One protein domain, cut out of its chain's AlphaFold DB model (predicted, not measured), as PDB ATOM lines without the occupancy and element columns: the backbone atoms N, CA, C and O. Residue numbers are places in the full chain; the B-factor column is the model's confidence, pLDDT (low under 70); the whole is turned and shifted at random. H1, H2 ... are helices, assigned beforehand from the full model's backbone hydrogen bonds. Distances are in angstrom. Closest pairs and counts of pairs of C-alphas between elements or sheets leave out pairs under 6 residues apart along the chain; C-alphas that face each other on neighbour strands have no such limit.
ATOM      1  N   ILE A   2       6.305  -4.751  13.948       64.19
ATOM      2  CA  ILE A   2       7.639  -4.651  14.611       64.19
ATOM      3  C   ILE A   2       7.513  -4.271  16.094       64.19
ATOM      4  O   ILE A   2       8.161  -4.865  16.945       64.19
ATOM      5  N   HIS A   3       6.640  -3.304  16.390       64.81
ATOM      6  CA  HIS A   3       6.396  -2.833  17.752       64.81
ATOM      7  C   HIS A   3       5.833  -3.942  18.654       64.81
ATOM      8  O   HIS A   3       6.354  -4.171  19.734       64.81
ATOM      9  N   GLU A   4       4.831  -4.685  18.180       74.50
ATOM     10  CA  GLU A   4       4.202  -5.779  18.937       74.50
ATOM     11  C   GLU A   4       5.158  -6.966  19.142       74.50
ATOM     12  O   GLU A   4       5.200  -7.550  20.226       74.50
ATOM     13  N   GLU A   5       5.962  -7.304  18.122       77.19
ATOM     14  CA  GLU A   5       7.012  -8.324  18.225       77.19
ATOM     15  C   GLU A   5       8.070  -7.906  19.255       77.19
ATOM     16  O   GLU A   5       8.419  -8.691  20.139       77.19
ATOM     17  N   TRP A   6       8.547  -6.660  19.189       85.94
ATOM     18  CA  TRP A   6       9.518  -6.141  20.145       85.94
ATOM     19  C   TRP A   6       8.948  -6.080  21.563       85.94
ATOM     20  O   TRP A   6       9.598  -6.567  22.480       85.94
ATOM     21  N   GLU A   7       7.731  -5.574  21.770       88.19
ATOM     22  CA  GLU A   7       7.108  -5.486  23.098       88.19
ATOM     23  C   GLU A   7       6.948  -6.858  23.755       88.19
ATOM     24  O   GLU A   7       7.202  -7.017  24.954       88.19
ATOM     25  N   HIS A   8       6.544  -7.868  22.981       87.44
ATOM     26  CA  HIS A   8       6.442  -9.234  23.483       87.44
ATOM     27  C   HIS A   8       7.811  -9.766  23.930       87.44
ATOM     28  O   HIS A   8       7.941 -10.312  25.027       87.44
ATOM     29  N   ARG A   9       8.854  -9.551  23.123       89.12
ATOM     30  CA  ARG A   9      10.227  -9.964  23.446       89.12
ATOM     31  C   ARG A   9      10.801  -9.174  24.617       89.12
ATOM     32  O   ARG A   9      11.435  -9.757  25.490       89.12
ATOM     33  N   HIS A  10      10.536  -7.875  24.685       94.12
ATOM     34  CA  HIS A  10      10.993  -6.993  25.753       94.12
ATOM     35  C   HIS A  10      10.476  -7.448  27.119       94.12
ATOM     36  O   HIS A  10      11.229  -7.488  28.090       94.12
ATOM     37  N   LYS A  11       9.224  -7.919  27.198       94.12
ATOM     38  CA  LYS A  11       8.691  -8.535  28.424       94.12
ATOM     39  C   LYS A  11       9.500  -9.761  28.861       94.12
ATOM     40  O   LYS A  11       9.774  -9.898  30.052       94.12
ATOM     41  N   ARG A  12       9.913 -10.621  27.925       94.19
ATOM     42  CA  ARG A  12      10.763 -11.792  28.217       94.19
ATOM     43  C   ARG A  12      12.158 -11.364  28.678       94.19
ATOM     44  O   ARG A  12      12.670 -11.906  29.652       94.19
ATOM     45  N   TRP A  13      12.730 -10.327  28.068       96.00
ATOM     46  CA  TRP A  13      13.992  -9.729  28.515       96.00
ATOM     47  C   TRP A  13      13.917  -9.160  29.937       96.00
ATOM     48  O   TRP A  13      14.813  -9.414  30.736       96.00
ATOM     49  N   ILE A  14      12.833  -8.460  30.291       95.56
ATOM     50  CA  ILE A  14      12.595  -7.977  31.664       95.56
ATOM     51  C   ILE A  14      12.510  -9.144  32.652       95.56
ATOM     52  O   ILE A  14      12.996  -9.058  33.780       95.56
ATOM     53  N   GLN A  15      11.872 -10.245  32.264       94.38
ATOM     54  CA  GLN A  15      11.803 -11.427  33.119       94.38
ATOM     55  C   GLN A  15      13.180 -12.068  33.299       94.38
ATOM     56  O   GLN A  15      13.543 -12.394  34.430       94.38
ATOM     57  N   ALA A  16      13.953 -12.195  32.220       94.31
ATOM     58  CA  ALA A  16      15.309 -12.722  32.265       94.31
ATOM     59  C   ALA A  16      16.231 -11.847  33.127       94.31
ATOM     60  O   ALA A  16      16.947 -12.384  33.966       94.31
ATOM     61  N   SER A  17      16.167 -10.516  33.002       95.44
ATOM     62  CA  SER A  17      17.018  -9.600  33.777       95.44
ATOM     63  C   SER A  17      16.751  -9.660  35.278       95.44
ATOM     64  O   SER A  17      17.681  -9.533  36.070       95.44
ATOM     65  N   ARG A  18      15.492  -9.883  35.672       93.75
ATOM     66  CA  ARG A  18      15.105 -10.099  37.074       93.75
ATOM     67  C   ARG A  18      15.533 -11.469  37.581       93.75
ATOM     68  O   ARG A  18      15.935 -11.588  38.728       93.75
ATOM     69  N   HIS A  19      15.409 -12.501  36.752       92.12
ATOM     70  CA  HIS A  19      15.750 -13.867  37.146       92.12
ATOM     71  C   HIS A  19      17.263 -14.089  37.260       92.12
ATOM     72  O   HIS A  19      17.707 -14.862  38.099       92.12
ATOM     73  N   LEU A  20      18.037 -13.393  36.432       92.94
ATOM     74  CA  LEU A  20      19.498 -13.424  36.412       92.94
ATOM     75  C   LEU A  20      20.126 -12.272  37.204       92.94
ATOM     76  O   LEU A  20      21.316 -12.009  37.056       92.94
ATOM     77  N   ALA A  21      19.337 -11.559  38.010       91.38
ATOM     78  CA  ALA A  21      19.863 -10.521  38.878       91.38
ATOM     79  C   ALA A  21      20.823 -11.137  39.905       91.38
ATOM     80  O   ALA A  21      20.554 -12.203  40.460       91.38
ATOM     81  N   SER A  22      21.928 -10.445  40.159       87.56
ATOM     82  CA  SER A  22      22.914 -10.822  41.166       87.56
ATOM     83  C   SER A  22      23.239  -9.611  42.029       87.56
ATOM     84  O   SER A  22      23.387  -8.505  41.513       87.56
ATOM     85  N   GLU A  23      23.370  -9.814  43.339       85.75
ATOM     86  CA  GLU A  23      23.878  -8.774  44.243       85.75
ATOM     87  C   GLU A  23      25.378  -8.526  44.034       85.75
ATOM     88  O   GLU A  23      25.856  -7.413  44.241       85.75
ATOM     89  N   GLU A  24      26.114  -9.547  43.579       86.31
ATOM     90  CA  GLU A  24      27.556  -9.470  43.318       86.31
ATOM     91  C   GLU A  24      27.888  -8.645  42.066       86.31
ATOM     92  O   GLU A  24      28.961  -8.049  41.986       86.31
ATOM     93  N   ASP A  25      26.962  -8.573  41.105       87.94
ATOM     94  CA  ASP A  25      27.058  -7.681  39.948       87.94
ATOM     95  C   ASP A  25      25.693  -7.044  39.637       87.94
ATOM     96  O   ASP A  25      24.907  -7.580  38.849       87.94
ATOM     97  N   PRO A  26      25.411  -5.861  40.213       88.25
ATOM     98  CA  PRO A  26      24.171  -5.133  39.961       88.25
ATOM     99  C   PRO A  26      23.995  -4.689  38.501       88.25
ATOM    100  O   PRO A  26      22.882  -4.359  38.083       88.25
ATOM    101  N   TRP A  27      25.070  -4.662  37.705       92.50
ATOM    102  CA  TRP A  27      25.030  -4.199  36.319       92.50
ATOM    103  C   TRP A  27      24.495  -5.257  35.366       92.50
ATOM    104  O   TRP A  27      24.011  -4.900  34.292       92.50
ATOM    105  N   ILE A  28      24.512  -6.539  35.746       93.19
ATOM    106  CA  ILE A  28      24.114  -7.622  34.843       93.19
ATOM    107  C   ILE A  28      22.653  -7.496  34.398       93.19
ATOM    108  O   ILE A  28      22.339  -7.674  33.221       93.19
ATOM    109  N   SER A  29      21.757  -7.090  35.302       94.06
ATOM    110  CA  SER A  29      20.354  -6.839  34.968       94.06
ATOM    111  C   SER A  29      20.201  -5.665  34.001       94.06
ATOM    112  O   SER A  29      19.378  -5.744  33.087       94.06
ATOM    113  N   SER A  30      21.000  -4.604  34.164       95.62
ATOM    114  CA  SER A  30      21.020  -3.472  33.229       95.62
ATOM    115  C   SER A  30      21.529  -3.910  31.862       95.62
ATOM    116  O   SER A  30      20.854  -3.676  30.869       95.62
ATOM    117  N   ALA A  31      22.643  -4.644  31.808       95.94
ATOM    118  CA  ALA A  31      23.231  -5.129  30.561       95.94
ATOM    119  C   ALA A  31      22.262  -6.025  29.765       95.94
ATOM    120  O   ALA A  31      22.162  -5.915  28.543       95.94
ATOM    121  N   ILE A  32      21.492  -6.878  30.450       96.38
ATOM    122  CA  ILE A  32      20.437  -7.692  29.825       96.38
ATOM    123  C   ILE A  32      19.328  -6.802  29.236       96.38
ATOM    124  O   ILE A  32      18.838  -7.069  28.137       96.38
ATOM    125  N   LEU A  33      18.921  -5.740  29.935       95.94
ATOM    126  CA  LEU A  33      17.911  -4.804  29.432       95.94
ATOM    127  C   LEU A  33      18.437  -3.945  28.279       95.94
ATOM    128  O   LEU A  33      17.700  -3.711  27.321       95.94
ATOM    129  N   ASP A  34      19.703  -3.539  28.316       96.38
ATOM    130  CA  ASP A  34      20.354  -2.789  27.241       96.38
ATOM    131  C   ASP A  34      20.354  -3.590  25.932       96.38
ATOM    132  O   ASP A  34      20.072  -3.037  24.867       96.38
ATOM    133  N   LEU A  35      20.553  -4.914  25.997       95.81
ATOM    134  CA  LEU A  35      20.402  -5.798  24.835       95.81
ATOM    135  C   LEU A  35      18.976  -5.787  24.278       95.81
ATOM    136  O   LEU A  35      18.790  -5.819  23.060       95.81
ATOM    137  N   SER A  36      17.966  -5.714  25.143       94.81
ATOM    138  CA  SER A  36      16.568  -5.637  24.723       94.81
ATOM    139  C   SER A  36      16.230  -4.316  24.030       94.81
ATOM    140  O   SER A  36      15.516  -4.300  23.024       94.81
ATOM    141  N   TRP A  37      16.767  -3.205  24.534       94.00
ATOM    142  CA  TRP A  37      16.615  -1.893  23.906       94.00
ATOM    143  C   TRP A  37      17.368  -1.809  22.580       94.00
ATOM    144  O   TRP A  37      16.812  -1.345  21.585       94.00
ATOM    145  N   ALA A  38      18.593  -2.328  22.523       93.12
ATOM    146  CA  ALA A  38      19.364  -2.409  21.286       93.12
ATOM    147  C   ALA A  38      18.659  -3.271  20.224       93.12
ATOM    148  O   ALA A  38      18.713  -2.956  19.034       93.12
ATOM    149  N   GLU A  39      17.944  -4.323  20.637       90.44
ATOM    150  CA  GLU A  39      17.145  -5.149  19.731       90.44
ATOM    151  C   GLU A  39      16.057  -4.336  19.009       90.44
ATOM    152  O   GLU A  39      15.825  -4.580  17.827       90.44
ATOM    153  N   HIS A  40      15.459  -3.321  19.644       89.75
ATOM    154  CA  HIS A  40      14.475  -2.441  18.997       89.75
ATOM    155  C   HIS A  40      15.049  -1.742  17.756       89.75
ATOM    156  O   HIS A  40      14.454  -1.775  16.678       89.75
ATOM    157  N   ILE A  41      16.239  -1.150  17.904       89.56
ATOM    158  CA  ILE A  41      16.928  -0.419  16.833       89.56
ATOM    159  C   ILE A  41      17.310  -1.380  15.706       89.56
ATOM    160  O   ILE A  41      17.065  -1.104  14.532       89.56
ATOM    161  N   ILE A  42      17.859  -2.546  16.055       88.81
ATOM    162  CA  ILE A  42      18.288  -3.546  15.072       88.81
ATOM    163  C   ILE A  42      17.099  -4.078  14.271       88.81
ATOM    164  O   ILE A  42      17.218  -4.246  13.059       88.81
ATOM    165  N   LEU A  43      15.951  -4.313  14.913       86.31
ATOM    166  CA  LEU A  43      14.734  -4.742  14.225       86.31
ATOM    167  C   LEU A  43      14.244  -3.683  13.231       86.31
ATOM    168  O   LEU A  43      13.807  -4.037  12.135       86.31
ATOM    169  N   ALA A  44      14.324  -2.394  13.571       86.75
ATOM    170  CA  ALA A  44      13.967  -1.321  12.645       86.75
ATOM    171  C   ALA A  44      14.892  -1.304  11.414       86.75
ATOM    172  O   ALA A  44      14.399  -1.325  10.284       86.75
ATOM    173  N   LEU A  45      16.211  -1.371  11.632       86.50
ATOM    174  CA  LEU A  45      17.221  -1.423  10.566       86.50
ATOM    175  C   LEU A  45      17.056  -2.661   9.675       86.50
ATOM    176  O   LEU A  45      17.105  -2.567   8.452       86.50
ATOM    177  N   GLU A  46      16.801  -3.825  10.272       83.19
ATOM    178  CA  GLU A  46      16.543  -5.066   9.542       83.19
ATOM    179  C   GLU A  46      15.315  -4.929   8.633       83.19
ATOM    180  O   GLU A  46      15.356  -5.282   7.456       83.19
ATOM    181  N   ASN A  47      14.226  -4.338   9.120       81.81
ATOM    182  CA  ASN A  47      13.043  -4.109   8.290       81.81
ATOM    183  C   ASN A  47      13.300  -3.146   7.124       81.81
ATOM    184  O   ASN A  47      12.687  -3.284   6.064       81.81
ATOM    185  N   GLU A  48      14.190  -2.176   7.291       82.75
ATOM    186  CA  GLU A  48      14.575  -1.269   6.214       82.75
ATOM    187  C   GLU A  48      15.420  -1.984   5.154       82.75
ATOM    188  O   GLU A  48      15.069  -1.975   3.972       82.75
ATOM    189  N   VAL A  49      16.464  -2.701   5.579       78.31
ATOM    190  CA  VAL A  49      17.331  -3.489   4.689       78.31
ATOM    191  C   VAL A  49      16.526  -4.525   3.899       78.31
ATOM    192  O   VAL A  49      16.708  -4.687   2.692       78.31
ATOM    193  N   THR A  50      15.591  -5.214   4.551       76.44
ATOM    194  CA  THR A  50      14.781  -6.262   3.912       76.44
ATOM    195  C   THR A  50      13.782  -5.715   2.903       76.44
ATOM    196  O   THR A  50      13.498  -6.376   1.904       76.44
ATOM    197  N   ARG A  51      13.267  -4.495   3.100       76.62
ATOM    198  CA  ARG A  51      12.450  -3.807   2.087       76.62
ATOM    199  C   ARG A  51      13.261  -3.492   0.836       76.62
ATOM    200  O   ARG A  51      12.738  -3.674  -0.262       76.62
ATOM    201  N   THR A  52      14.518  -3.084   0.994       71.75
ATOM    202  CA  THR A  52      15.443  -2.835  -0.121       71.75
ATOM    203  C   THR A  52      15.762  -4.130  -0.872       71.75
ATOM    204  O   THR A  52      15.684  -4.171  -2.096       71.75
ATOM    205  N   LEU A  53      15.984  -5.231  -0.150       67.62
ATOM    206  CA  LEU A  53      16.267  -6.554  -0.724       67.62
ATOM    207  C   LEU A  53      15.119  -7.172  -1.539       67.62
ATOM    208  O   LEU A  53      15.365  -8.017  -2.398       67.62
ATOM    209  N   ARG A  54      13.863  -6.756  -1.326       67.00
ATOM    210  CA  ARG A  54      12.715  -7.217  -2.137       67.00
ATOM    211  C   ARG A  54      12.760  -6.723  -3.587       67.00
ATOM    212  O   ARG A  54      11.932  -7.151  -4.389       67.00
ATOM    213  N   ARG A  55      13.695  -5.833  -3.932       64.50
ATOM    214  CA  ARG A  55      13.938  -5.356  -5.294       64.50
ATOM    215  C   ARG A  55      15.138  -6.126  -5.875       64.50
ATOM    216  O   ARG A  55      16.264  -5.894  -5.444       64.50
ATOM    217  N   PRO A  56      14.932  -7.038  -6.849       54.59
ATOM    218  CA  PRO A  56      15.970  -7.962  -7.329       54.59
ATOM    219  C   PRO A  56      17.236  -7.308  -7.902       54.59
ATOM    220  O   PRO A  56      18.245  -7.985  -8.057       54.59
ATOM    221  N   GLN A  57      17.186  -6.017  -8.244       55.84
ATOM    222  CA  GLN A  57      18.286  -5.305  -8.898       55.84
ATOM    223  C   GLN A  57      19.310  -4.698  -7.916       55.84
ATOM    224  O   GLN A  57      20.386  -4.302  -8.353       55.84
ATOM    225  N   ASP A  58      19.035  -4.685  -6.604       57.09
ATOM    226  CA  ASP A  58      19.796  -3.867  -5.642       57.09
ATOM    227  C   ASP A  58      20.750  -4.654  -4.720       57.09
ATOM    228  O   ASP A  58      21.468  -4.051  -3.917       57.09
ATOM    229  N   THR A  59      20.829  -5.985  -4.832       59.19
ATOM    230  CA  THR A  59      21.640  -6.832  -3.927       59.19
ATOM    231  C   THR A  59      23.137  -6.513  -3.972       59.19
ATOM    232  O   THR A  59      23.790  -6.508  -2.929       59.19
ATOM    233  N   ALA A  60      23.681  -6.167  -5.144       59.56
ATOM    234  CA  ALA A  60      25.083  -5.766  -5.299       59.56
ATOM    235  C   ALA A  60      25.395  -4.389  -4.673       59.56
ATOM    236  O   ALA A  60      26.545  -4.114  -4.335       59.56
ATOM    237  N   SER A  61      24.381  -3.535  -4.487       63.53
ATOM    238  CA  SER A  61      24.530  -2.207  -3.874       63.53
ATOM    239  C   SER A  61      24.398  -2.224  -2.348       63.53
ATOM    240  O   SER A  61      24.880  -1.308  -1.681       63.53
ATOM    241  N   LEU A  62      23.792  -3.276  -1.783       68.25
ATOM    242  CA  LEU A  62      23.380  -3.317  -0.380       68.25
ATOM    243  C   LEU A  62      24.546  -3.132   0.595       68.25
ATOM    244  O   LEU A  62      24.430  -2.361   1.547       68.25
ATOM    245  N   ASN A  63      25.686  -3.772   0.314       66.06
ATOM    246  CA  ASN A  63      26.900  -3.681   1.133       66.06
ATOM    247  C   ASN A  63      27.440  -2.247   1.264       66.06
ATOM    248  O   ASN A  63      28.150  -1.957   2.222       66.06
ATOM    249  N   ASN A  64      27.093  -1.360   0.326       68.81
ATOM    250  CA  ASN A  64      27.527   0.036   0.310       68.81
ATOM    251  C   ASN A  64      26.468   0.990   0.883       68.81
ATOM    252  O   ASN A  64      26.688   2.200   0.915       68.81
ATOM    253  N   THR A  65      25.316   0.475   1.323       79.38
ATOM    254  CA  THR A  65      24.279   1.314   1.932       79.38
ATOM    255  C   THR A  65      24.619   1.619   3.399       79.38
ATOM    256  O   THR A  65      25.064   0.721   4.128       79.38
ATOM    257  N   PRO A  66      24.395   2.864   3.868       84.06
ATOM    258  CA  PRO A  66      24.577   3.225   5.274       84.06
ATOM    259  C   PRO A  66      23.762   2.332   6.216       84.06
ATOM    260  O   PRO A  66      24.323   1.765   7.148       84.06
ATOM    261  N   THR A  67      22.488   2.087   5.898       83.12
ATOM    262  CA  THR A  67      21.574   1.259   6.702       83.12
ATOM    263  C   THR A  67      22.102  -0.161   6.918       83.12
ATOM    264  O   THR A  67      22.051  -0.691   8.027       83.12
ATOM    265  N   PHE A  68      22.652  -0.796   5.877       81.75
ATOM    266  CA  PHE A  68      23.227  -2.135   6.009       81.75
ATOM    267  C   PHE A  68      24.507  -2.136   6.853       81.75
ATOM    268  O   PHE A  68      24.727  -3.044   7.659       81.75
ATOM    269  N   SER A  69      25.338  -1.100   6.708       81.12
ATOM    270  CA  SER A  69      26.546  -0.922   7.520       81.12
ATOM    271  C   SER A  69      26.211  -0.697   8.997       81.12
ATOM    272  O   SER A  69      26.842  -1.301   9.867       81.12
ATOM    273  N   GLU A  70      25.183   0.099   9.285       86.69
ATOM    274  CA  GLU A  70      24.659   0.327  10.635       86.69
ATOM    275  C   GLU A  70      24.076  -0.952  11.231       86.69
ATOM    276  O   GLU A  70      24.461  -1.345  12.334       86.69
ATOM    277  N   TYR A  71      23.229  -1.671  10.484       85.75
ATOM    278  CA  TYR A  71      22.715  -2.975  10.905       85.75
ATOM    279  C   TYR A  71      23.863  -3.929  11.261       85.75
ATOM    280  O   TYR A  71      23.848  -4.590  12.305       85.75
ATOM    281  N   ARG A  72      24.892  -3.994  10.409       82.31
ATOM    282  CA  ARG A  72      26.067  -4.837  10.631       82.31
ATOM    283  C   ARG A  72      26.814  -4.439  11.903       82.31
ATOM    284  O   ARG A  72      27.186  -5.312  12.682       82.31
ATOM    285  N   ALA A  73      27.034  -3.149  12.132       85.19
ATOM    286  CA  ALA A  73      27.710  -2.672  13.333       85.19
ATOM    287  C   ALA A  73      26.901  -2.997  14.600       85.19
ATOM    288  O   ALA A  73      27.426  -3.619  15.526       85.19
ATOM    289  N   HIS A  74      25.609  -2.661  14.616       89.19
ATOM    290  CA  HIS A  74      24.742  -2.888  15.768       89.19
ATOM    291  C   HIS A  74      24.537  -4.374  16.064       89.19
ATOM    292  O   HIS A  74      24.642  -4.778  17.218       89.19
ATOM    293  N   SER A  75      24.316  -5.213  15.050       86.75
ATOM    294  CA  SER A  75      24.176  -6.661  15.253       86.75
ATOM    295  C   SER A  75      25.473  -7.309  15.752       86.75
ATOM    296  O   SER A  75      25.408  -8.167  16.632       86.75
ATOM    297  N   LYS A  76      26.653  -6.865  15.281       86.12
ATOM    298  CA  LYS A  76      27.959  -7.308  15.810       86.12
ATOM    299  C   LYS A  76      28.084  -6.958  17.293       86.12
ATOM    300  O   LYS A  76      28.378  -7.837  18.100       86.12
ATOM    301  N   LEU A  77      27.842  -5.695  17.650       90.06
ATOM    302  CA  LEU A  77      27.926  -5.221  19.036       90.06
ATOM    303  C   LEU A  77      26.924  -5.934  19.942       90.06
ATOM    304  O   LEU A  77      27.276  -6.317  21.050       90.06
ATOM    305  N   TRP A  78      25.714  -6.186  19.451       93.56
ATOM    306  CA  TRP A  78      24.690  -6.921  20.183       93.56
ATOM    307  C   TRP A  78      25.121  -8.360  20.488       93.56
ATOM    308  O   TRP A  78      25.007  -8.809  21.625       93.56
ATOM    309  N   ILE A  79      25.682  -9.076  19.504       90.94
ATOM    310  CA  ILE A  79      26.202 -10.441  19.702       90.94
ATOM    311  C   ILE A  79      27.360 -10.441  20.709       90.94
ATOM    312  O   ILE A  79      27.431 -11.326  21.561       90.94
ATOM    313  N   MET A  80      28.253  -9.449  20.630       90.75
ATOM    314  CA  MET A  80      29.341  -9.283  21.598       90.75
ATOM    315  C   MET A  80      28.811  -8.974  23.003       90.75
ATOM    316  O   MET A  80      29.301  -9.547  23.968       90.75
ATOM    317  N   GLY A  81      27.784  -8.132  23.124       94.69
ATOM    318  CA  GLY A  81      27.136  -7.835  24.400       94.69
ATOM    319  C   GLY A  81      26.472  -9.069  25.011       94.69
ATOM    320  O   GLY A  81      26.683  -9.359  26.185       94.69
ATOM    321  N   LEU A  82      25.753  -9.862  24.208       96.19
ATOM    322  CA  LEU A  82      25.170 -11.125  24.667       96.19
ATOM    323  C   LEU A  82      26.251 -12.120  25.114       96.19
ATOM    324  O   LEU A  82      26.092 -12.789  26.133       96.19
ATOM    325  N   TYR A  83      27.364 -12.199  24.377       94.94
ATOM    326  CA  TYR A  83      28.518 -12.999  24.781       94.94
ATOM    327  C   TYR A  83      29.051 -12.576  26.154       94.94
ATOM    328  O   TYR A  83      29.276 -13.444  26.997       94.94
ATOM    329  N   GLU A  84      29.246 -11.276  26.383       95.50
ATOM    330  CA  GLU A  84      29.755 -10.765  27.658       95.50
ATOM    331  C   GLU A  84      28.781 -11.030  28.809       95.50
ATOM    332  O   GLU A  84      29.215 -11.512  29.851       95.50
ATOM    333  N   VAL A  85      27.472 -10.841  28.603       96.62
ATOM    334  CA  VAL A  85      26.442 -11.217  29.589       96.62
ATOM    335  C   VAL A  85      26.575 -12.693  29.969       96.62
ATOM    336  O   VAL A  85      26.692 -13.023  31.148       96.62
ATOM    337  N   CYS A  86      26.630 -13.598  28.988       96.44
ATOM    338  CA  CYS A  86      26.813 -15.024  29.262       96.44
ATOM    339  C   CYS A  86      28.156 -15.322  29.949       96.44
ATOM    340  O   CYS A  86      28.207 -16.171  30.838       96.44
ATOM    341  N   ARG A  87      29.243 -14.642  29.560       96.12
ATOM    342  CA  ARG A  87      30.574 -14.817  30.157       96.12
ATOM    343  C   ARG A  87      30.558 -14.446  31.636       96.12
ATOM    344  O   ARG A  87      31.029 -15.243  32.441       96.12
ATOM    345  N   VAL A  88      30.006 -13.284  31.979       96.06
ATOM    346  CA  VAL A  88      29.909 -12.808  33.364       96.06
ATOM    347  C   VAL A  88      29.082 -13.788  34.192       96.06
ATOM    348  O   VAL A  88      29.571 -14.305  35.192       96.06
ATOM    349  N   LEU A  89      27.883 -14.145  33.722       95.69
ATOM    350  CA  LEU A  89      26.987 -15.066  34.430       95.69
ATOM    351  C   LEU A  89      27.618 -16.448  34.680       95.69
ATOM    352  O   LEU A  89      27.495 -16.990  35.776       95.69
ATOM    353  N   LEU A  90      28.295 -17.024  33.681       95.94
ATOM    354  CA  LEU A  90      28.800 -18.403  33.736       95.94
ATOM    355  C   LEU A  90      30.220 -18.533  34.292       95.94
ATOM    356  O   LEU A  90      30.559 -19.568  34.865       95.94
ATOM    357  N   LYS A  91      31.095 -17.554  34.047       94.88
ATOM    358  CA  LYS A  91      32.530 -17.659  34.358       94.88
ATOM    359  C   LYS A  91      32.940 -16.806  35.546       94.88
ATOM    360  O   LYS A  91      33.738 -17.290  36.349       94.88
ATOM    361  N   ASP A  92      32.385 -15.603  35.657       93.75
ATOM    362  CA  ASP A  92      32.764 -14.662  36.709       93.75
ATOM    363  C   ASP A  92      31.908 -14.919  37.956       93.75
ATOM    364  O   ASP A  92      32.441 -15.308  38.992       93.75
ATOM    365  N   LEU A  93      30.581 -14.831  37.812       92.56
ATOM    366  CA  LEU A  93      29.607 -15.053  38.888       92.56
ATOM    367  C   LEU A  93      29.300 -16.536  39.135       92.56
ATOM    368  O   LEU A  93      28.899 -16.918  40.228       92.56
ATOM    369  N   LYS A  94      29.466 -17.385  38.109       94.06
ATOM    370  CA  LYS A  94      29.180 -18.834  38.158       94.06
ATOM    371  C   LYS A  94      27.771 -19.145  38.683       94.06
ATOM    372  O   LYS A  94      27.579 -20.051  39.494       94.06
ATOM    373  N   MET A  95      26.781 -18.387  38.215       91.94
ATOM    374  CA  MET A  95      25.403 -18.497  38.683       91.94
ATOM    375  C   MET A  95      24.801 -19.853  38.286       91.94
ATOM    376  O   MET A  95      24.675 -20.122  37.088       91.94
ATOM    377  N   PRO A  96      24.338 -20.684  39.241       91.06
ATOM    378  CA  PRO A  96      23.736 -21.979  38.917       91.06
ATOM    379  C   PRO A  96      22.528 -21.855  37.980       91.06
ATOM    380  O   PRO A  96      22.393 -22.633  37.037       91.06
ATOM    381  N   VAL A  97      21.707 -20.817  38.173       90.69
ATOM    382  CA  VAL A  97      20.538 -20.509  37.325       90.69
ATOM    383  C   VAL A  97      20.905 -20.175  35.874       90.69
ATOM    384  O   VAL A  97      20.064 -20.272  34.984       90.69
ATOM    385  N   ALA A  98      22.161 -19.801  35.611       93.50
ATOM    386  CA  ALA A  98      22.653 -19.499  34.274       93.50
ATOM    387  C   ALA A  98      23.215 -20.730  33.548       93.50
ATOM    388  O   ALA A  98      23.465 -20.630  32.350       93.50
ATOM    389  N   THR A  99      23.393 -21.880  34.215       93.50
ATOM    390  CA  THR A  99      24.020 -23.091  33.637       93.50
ATOM    391  C   THR A  99      23.433 -23.479  32.273       93.50
ATOM    392  O   THR A  99      24.193 -23.788  31.357       93.50
ATOM    393  N   PRO A 100      22.112 -23.381  32.031       94.19
ATOM    394  CA  PRO A 100      21.563 -23.753  30.722       94.19
ATOM    395  C   PRO A 100      21.909 -22.802  29.574       94.19
ATOM    396  O   PRO A 100      21.639 -23.124  28.421       94.19
ATOM    397  N   LEU A 101      22.563 -21.670  29.856       95.06
ATOM    398  CA  LEU A 101      23.175 -20.807  28.847       95.06
ATOM    399  C   LEU A 101      24.524 -21.337  28.336       95.06
ATOM    400  O   LEU A 101      25.058 -20.773  27.384       95.06
ATOM    401  N   GLU A 102      25.101 -22.392  28.917       93.12
ATOM    402  CA  GLU A 102      26.399 -22.939  28.493       93.12
ATOM    403  C   GLU A 102      26.479 -23.298  26.995       93.12
ATOM    404  O   GLU A 102      27.458 -22.900  26.350       93.12
ATOM    405  N   PRO A 103      25.484 -23.978  26.382       91.06
ATOM    406  CA  PRO A 103      25.516 -24.265  24.948       91.06
ATOM    407  C   PRO A 103      25.530 -22.988  24.097       91.06
ATOM    408  O   PRO A 103      26.308 -22.878  23.142       91.06
ATOM    409  N   LEU A 104      24.718 -21.998  24.484       92.19
ATOM    410  CA  LEU A 104      24.662 -20.697  23.827       92.19
ATOM    411  C   LEU A 104      25.989 -19.943  23.983       92.19
ATOM    412  O   LEU A 104      26.491 -19.370  23.016       92.19
ATOM    413  N   PHE A 105      26.598 -19.973  25.169       92.81
ATOM    414  CA  PHE A 105      27.891 -19.347  25.427       92.81
ATOM    415  C   PHE A 105      28.993 -19.921  24.532       92.81
ATOM    416  O   PHE A 105      29.758 -19.162  23.936       92.81
ATOM    417  N   GLU A 106      29.055 -21.244  24.363       88.00
ATOM    418  CA  GLU A 106      30.031 -21.873  23.466       88.00
ATOM    419  C   GLU A 106      29.823 -21.474  22.001       88.00
ATOM    420  O   GLU A 106      30.795 -21.242  21.269       88.00
ATOM    421  N   LYS A 107      28.562 -21.341  21.577       85.50
ATOM    422  CA  LYS A 107      28.195 -20.847  20.247       85.50
ATOM    423  C   LYS A 107      28.627 -19.391  20.065       85.50
ATOM    424  O   LYS A 107      29.325 -19.086  19.100       85.50
ATOM    425  N   LEU A 108      28.314 -18.508  21.012       88.62
ATOM    426  CA  LEU A 108      28.731 -17.100  21.009       88.62
ATOM    427  C   LEU A 108      30.257 -16.946  21.031       88.62
ATOM    428  O   LEU A 108      30.812 -16.127  20.297       88.62
ATOM    429  N   TYR A 109      30.954 -17.783  21.801       84.69
ATOM    430  CA  TYR A 109      32.412 -17.824  21.829       84.69
ATOM    431  C   TYR A 109      33.003 -18.174  20.456       84.69
ATOM    432  O   TYR A 109      34.019 -17.604  20.060       84.69
ATOM    433  N   ALA A 110      32.385 -19.093  19.710       77.00
ATOM    434  CA  ALA A 110      32.810 -19.400  18.347       77.00
ATOM    435  C   ALA A 110      32.552 -18.223  17.389       77.00
ATOM    436  O   ALA A 110      33.418 -17.903  16.579       77.00
ATOM    437  N   ILE A 111      31.408 -17.544  17.526       78.31
ATOM    438  CA  ILE A 111      30.995 -16.418  16.670       78.31
ATOM    439  C   ILE A 111      31.875 -15.178  16.871       78.31
ATOM    440  O   ILE A 111      32.249 -14.522  15.898       78.31
ATOM    441  N   ARG A 112      32.269 -14.863  18.112       77.31
ATOM    442  CA  ARG A 112      33.110 -13.684  18.395       77.31
ATOM    443  C   ARG A 112      34.534 -13.795  17.845       77.31
ATOM    444  O   ARG A 112      35.181 -12.779  17.615       77.31
ATOM    445  N   ILE A 113      35.058 -15.012  17.664       65.94
ATOM    446  CA  ILE A 113      36.452 -15.221  17.240       65.94
ATOM    447  C   ILE A 113      36.712 -14.617  15.851       65.94
ATOM    448  O   ILE A 113      37.679 -13.863  15.721       65.94
ATOM    449  N   PRO A 114      35.883 -14.888  14.822       61.88
ATOM    450  CA  PRO A 114      35.932 -14.156  13.563       61.88
ATOM    451  C   PRO A 114      35.885 -12.636  13.771       61.88
ATOM    452  O   PRO A 114      36.741 -11.922  13.257       61.88
ATOM    453  N   PHE A 115      34.954 -12.131  14.583       65.12
ATOM    454  CA  PHE A 115      34.800 -10.689  14.811       65.12
ATOM    455  C   PHE A 115      36.049 -10.012  15.381       65.12
ATOM    456  O   PHE A 115      36.330  -8.878  14.996       65.12
ATOM    457  N   ALA A 116      36.798 -10.707  16.240       59.91
ATOM    458  CA  ALA A 116      38.053 -10.225  16.813       59.91
ATOM    459  C   ALA A 116      39.262 -10.408  15.874       59.91
ATOM    460  O   ALA A 116      40.189  -9.605  15.892       59.91
ATOM    461  N   LYS A 117      39.279 -11.459  15.041       52.47
ATOM    462  CA  LYS A 117      40.403 -11.754  14.131       52.47
ATOM    463  C   LYS A 117      40.358 -10.967  12.819       52.47
ATOM    464  O   LYS A 117      41.409 -10.733  12.233       52.47
ATOM    465  N   HIS A 118      39.183 -10.546  12.350       51.44
ATOM    466  CA  HIS A 118      39.038  -9.844  11.066       51.44
ATOM    467  C   HIS A 118      39.379  -8.350  11.103       51.44
ATOM    468  O   HIS A 118      39.497  -7.744  10.043       51.44
ATOM    469  N   GLU A 119      39.635  -7.776  12.280       47.62
ATOM    470  CA  GLU A 119      40.260  -6.449  12.387       47.62
ATOM    471  C   GLU A 119      41.784  -6.498  12.153       47.62
ATOM    472  O   GLU A 119      42.423  -5.462  11.992       47.62
ATOM    473  N   VAL A 120      42.382  -7.696  12.038       41.53
ATOM    474  CA  VAL A 120      43.828  -7.876  11.870       41.53
ATOM    475  C   VAL A 120      44.129  -8.713  10.614       41.53
ATOM    476  O   VAL A 120      44.206  -9.938  10.663       41.53
ATOM    477  N   ARG A 121      44.398  -8.009   9.503       39.12
ATOM    478  CA  ARG A 121      45.073  -8.447   8.252       39.12
ATOM    479  C   ARG A 121      44.227  -9.112   7.153       39.12
ATOM    480  O   ARG A 121      43.908 -10.293   7.220       39.12
ATOM    481  N   GLY A 122      44.056  -8.377   6.046       44.72
ATOM    482  CA  GLY A 122      44.361  -8.823   4.672       44.72
ATOM    483  C   GLY A 122      43.654 -10.052   4.086       44.72
ATOM    484  O   GLY A 122      44.088 -10.532   3.043       44.72
ATOM    485  N   ARG A 123      42.609 -10.593   4.719       50.09
ATOM    486  CA  ARG A 123      41.853 -11.733   4.175       50.09
ATOM    487  C   ARG A 123      40.754 -11.246   3.232       50.09
ATOM    488  O   ARG A 123      39.957 -10.394   3.604       50.09
ATOM    489  N   ALA A 170      17.514 -15.753  16.435       86.50
ATOM    490  CA  ALA A 170      17.737 -17.105  16.936       86.50
ATOM    491  C   ALA A 170      18.610 -17.141  18.205       86.50
ATOM    492  O   ALA A 170      18.309 -17.895  19.125       86.50
ATOM    493  N   LEU A 171      19.662 -16.317  18.293       90.50
ATOM    494  CA  LEU A 171      20.485 -16.213  19.511       90.50
ATOM    495  C   LEU A 171      19.701 -15.631  20.692       90.50
ATOM    496  O   LEU A 171      19.818 -16.117  21.814       90.50
ATOM    497  N   ALA A 172      18.900 -14.597  20.438       92.31
ATOM    498  CA  ALA A 172      18.043 -14.001  21.453       92.31
ATOM    499  C   ALA A 172      16.960 -14.981  21.931       92.31
ATOM    500  O   ALA A 172      16.711 -15.090  23.127       92.31
ATOM    501  N   ASP A 173      16.345 -15.729  21.014       91.81
ATOM    502  CA  ASP A 173      15.382 -16.772  21.358       91.81
ATOM    503  C   ASP A 173      16.029 -17.876  22.181       91.81
ATOM    504  O   ASP A 173      15.475 -18.269  23.202       91.81
ATOM    505  N   GLU A 174      17.200 -18.360  21.779       93.00
ATOM    506  CA  GLU A 174      17.941 -19.377  22.520       93.00
ATOM    507  C   GLU A 174      18.248 -18.906  23.950       93.00
ATOM    508  O   GLU A 174      18.025 -19.661  24.895       93.00
ATOM    509  N   PHE A 175      18.655 -17.642  24.129       95.12
ATOM    510  CA  PHE A 175      18.863 -17.044  25.451       95.12
ATOM    511  C   PHE A 175      17.573 -17.048  26.281       95.12
ATOM    512  O   PHE A 175      17.532 -17.635  27.360       95.12
ATOM    513  N   LEU A 176      16.500 -16.446  25.762       94.31
ATOM    514  CA  LEU A 176      15.242 -16.281  26.494       94.31
ATOM    515  C   LEU A 176      14.587 -17.627  26.842       94.31
ATOM    516  O   LEU A 176      14.148 -17.820  27.974       94.31
ATOM    517  N   HIS A 177      14.582 -18.590  25.914       93.38
ATOM    518  CA  HIS A 177      14.024 -19.923  26.164       93.38
ATOM    519  C   HIS A 177      14.843 -20.725  27.180       93.38
ATOM    520  O   HIS A 177      14.266 -21.474  27.967       93.38
ATOM    521  N   SER A 178      16.173 -20.588  27.171       91.00
ATOM    522  CA  SER A 178      17.036 -21.282  28.135       91.00
ATOM    523  C   SER A 178      16.767 -20.815  29.564       91.00
ATOM    524  O   SER A 178      16.842 -21.613  30.492       91.00
ATOM    525  N   ILE A 179      16.395 -19.545  29.736       88.25
ATOM    526  CA  ILE A 179      16.025 -18.983  31.037       88.25
ATOM    527  C   ILE A 179      14.608 -19.377  31.458       88.25
ATOM    528  O   ILE A 179      14.374 -19.681  32.624       88.25
ATOM    529  N   GLU A 180      13.659 -19.421  30.526       85.31
ATOM    530  CA  GLU A 180      12.273 -19.794  30.831       85.31
ATOM    531  C   GLU A 180      12.120 -21.258  31.248       85.31
ATOM    532  O   GLU A 180      11.355 -21.544  32.169       85.31
ATOM    533  N   LYS A 181      12.862 -22.183  30.624       75.56
ATOM    534  CA  LYS A 181      12.778 -23.615  30.958       75.56
ATOM    535  C   LYS A 181      13.156 -23.916  32.410       75.56
ATOM    536  O   LYS A 181      12.498 -24.736  33.029       75.56
ATOM    537  N   ASN A 182      14.116 -23.189  32.981       66.12
ATOM    538  CA  ASN A 182      14.532 -23.373  34.379       66.12
ATOM    539  C   ASN A 182      13.535 -22.861  35.420       66.12
ATOM    540  O   ASN A 182      13.780 -23.004  36.610       66.12
ATOM    541  N   ARG A 183      12.442 -22.212  35.004       62.25
ATOM    542  CA  ARG A 183      11.382 -21.779  35.926       62.25
ATOM    543  C   ARG A 183      10.294 -22.828  36.129       62.25
ATOM    544  O   ARG A 183       9.433 -22.617  36.977       62.25
TER     545      ARG A 183
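AT A GLANCE: This is residues 2 to 123 and 170 to 183 of the 185 residues of an uncharacterized protein of Komagataeibacter diospyri (UniProt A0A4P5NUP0). Helices H2 and H4 lie side by side, H1 folds back along H2, H5 crosses H4, and H6 bridges H1 and H5. Residues 54 to 60 and 117 to 123 stick out. The printed part has 136 residues with six named helices, H1 to H6, is all helix, and is only just compact, close to loose, with a radius of gyration of the C-alphas of 16.6 A and spans of 51 by 41 by 22 A.

IN THESE COORDINATES: Find H2, residues 27 to 53, starting at C-alpha 27 (25.030, -4.199, 36.319), 38.1 A long. H1 is 2 to 19, H3 59 to 62, H4 66 to 92, H5 96 to 117. H6, 170 to 181, ends at (12.778, -23.615, 30.958).

HOW THE PARTS SIT: The hub H2 touches H4 at a shallow tilt of 27 degrees, closest C-alphas 45 and 71, 5.7 A. H6 touches H1, closest C-alphas 179 and 16, 6.4 A. Every O i to N i+4 pair is within hydrogen-bond range in H4 and H6, 10 of 18 in H5.

THE WHOLE: Residues 124 to 169 are not printed; C-alphas 123 and 170 are 27.8 A apart. Among others, residues 53 to 64 have pLDDT under 70.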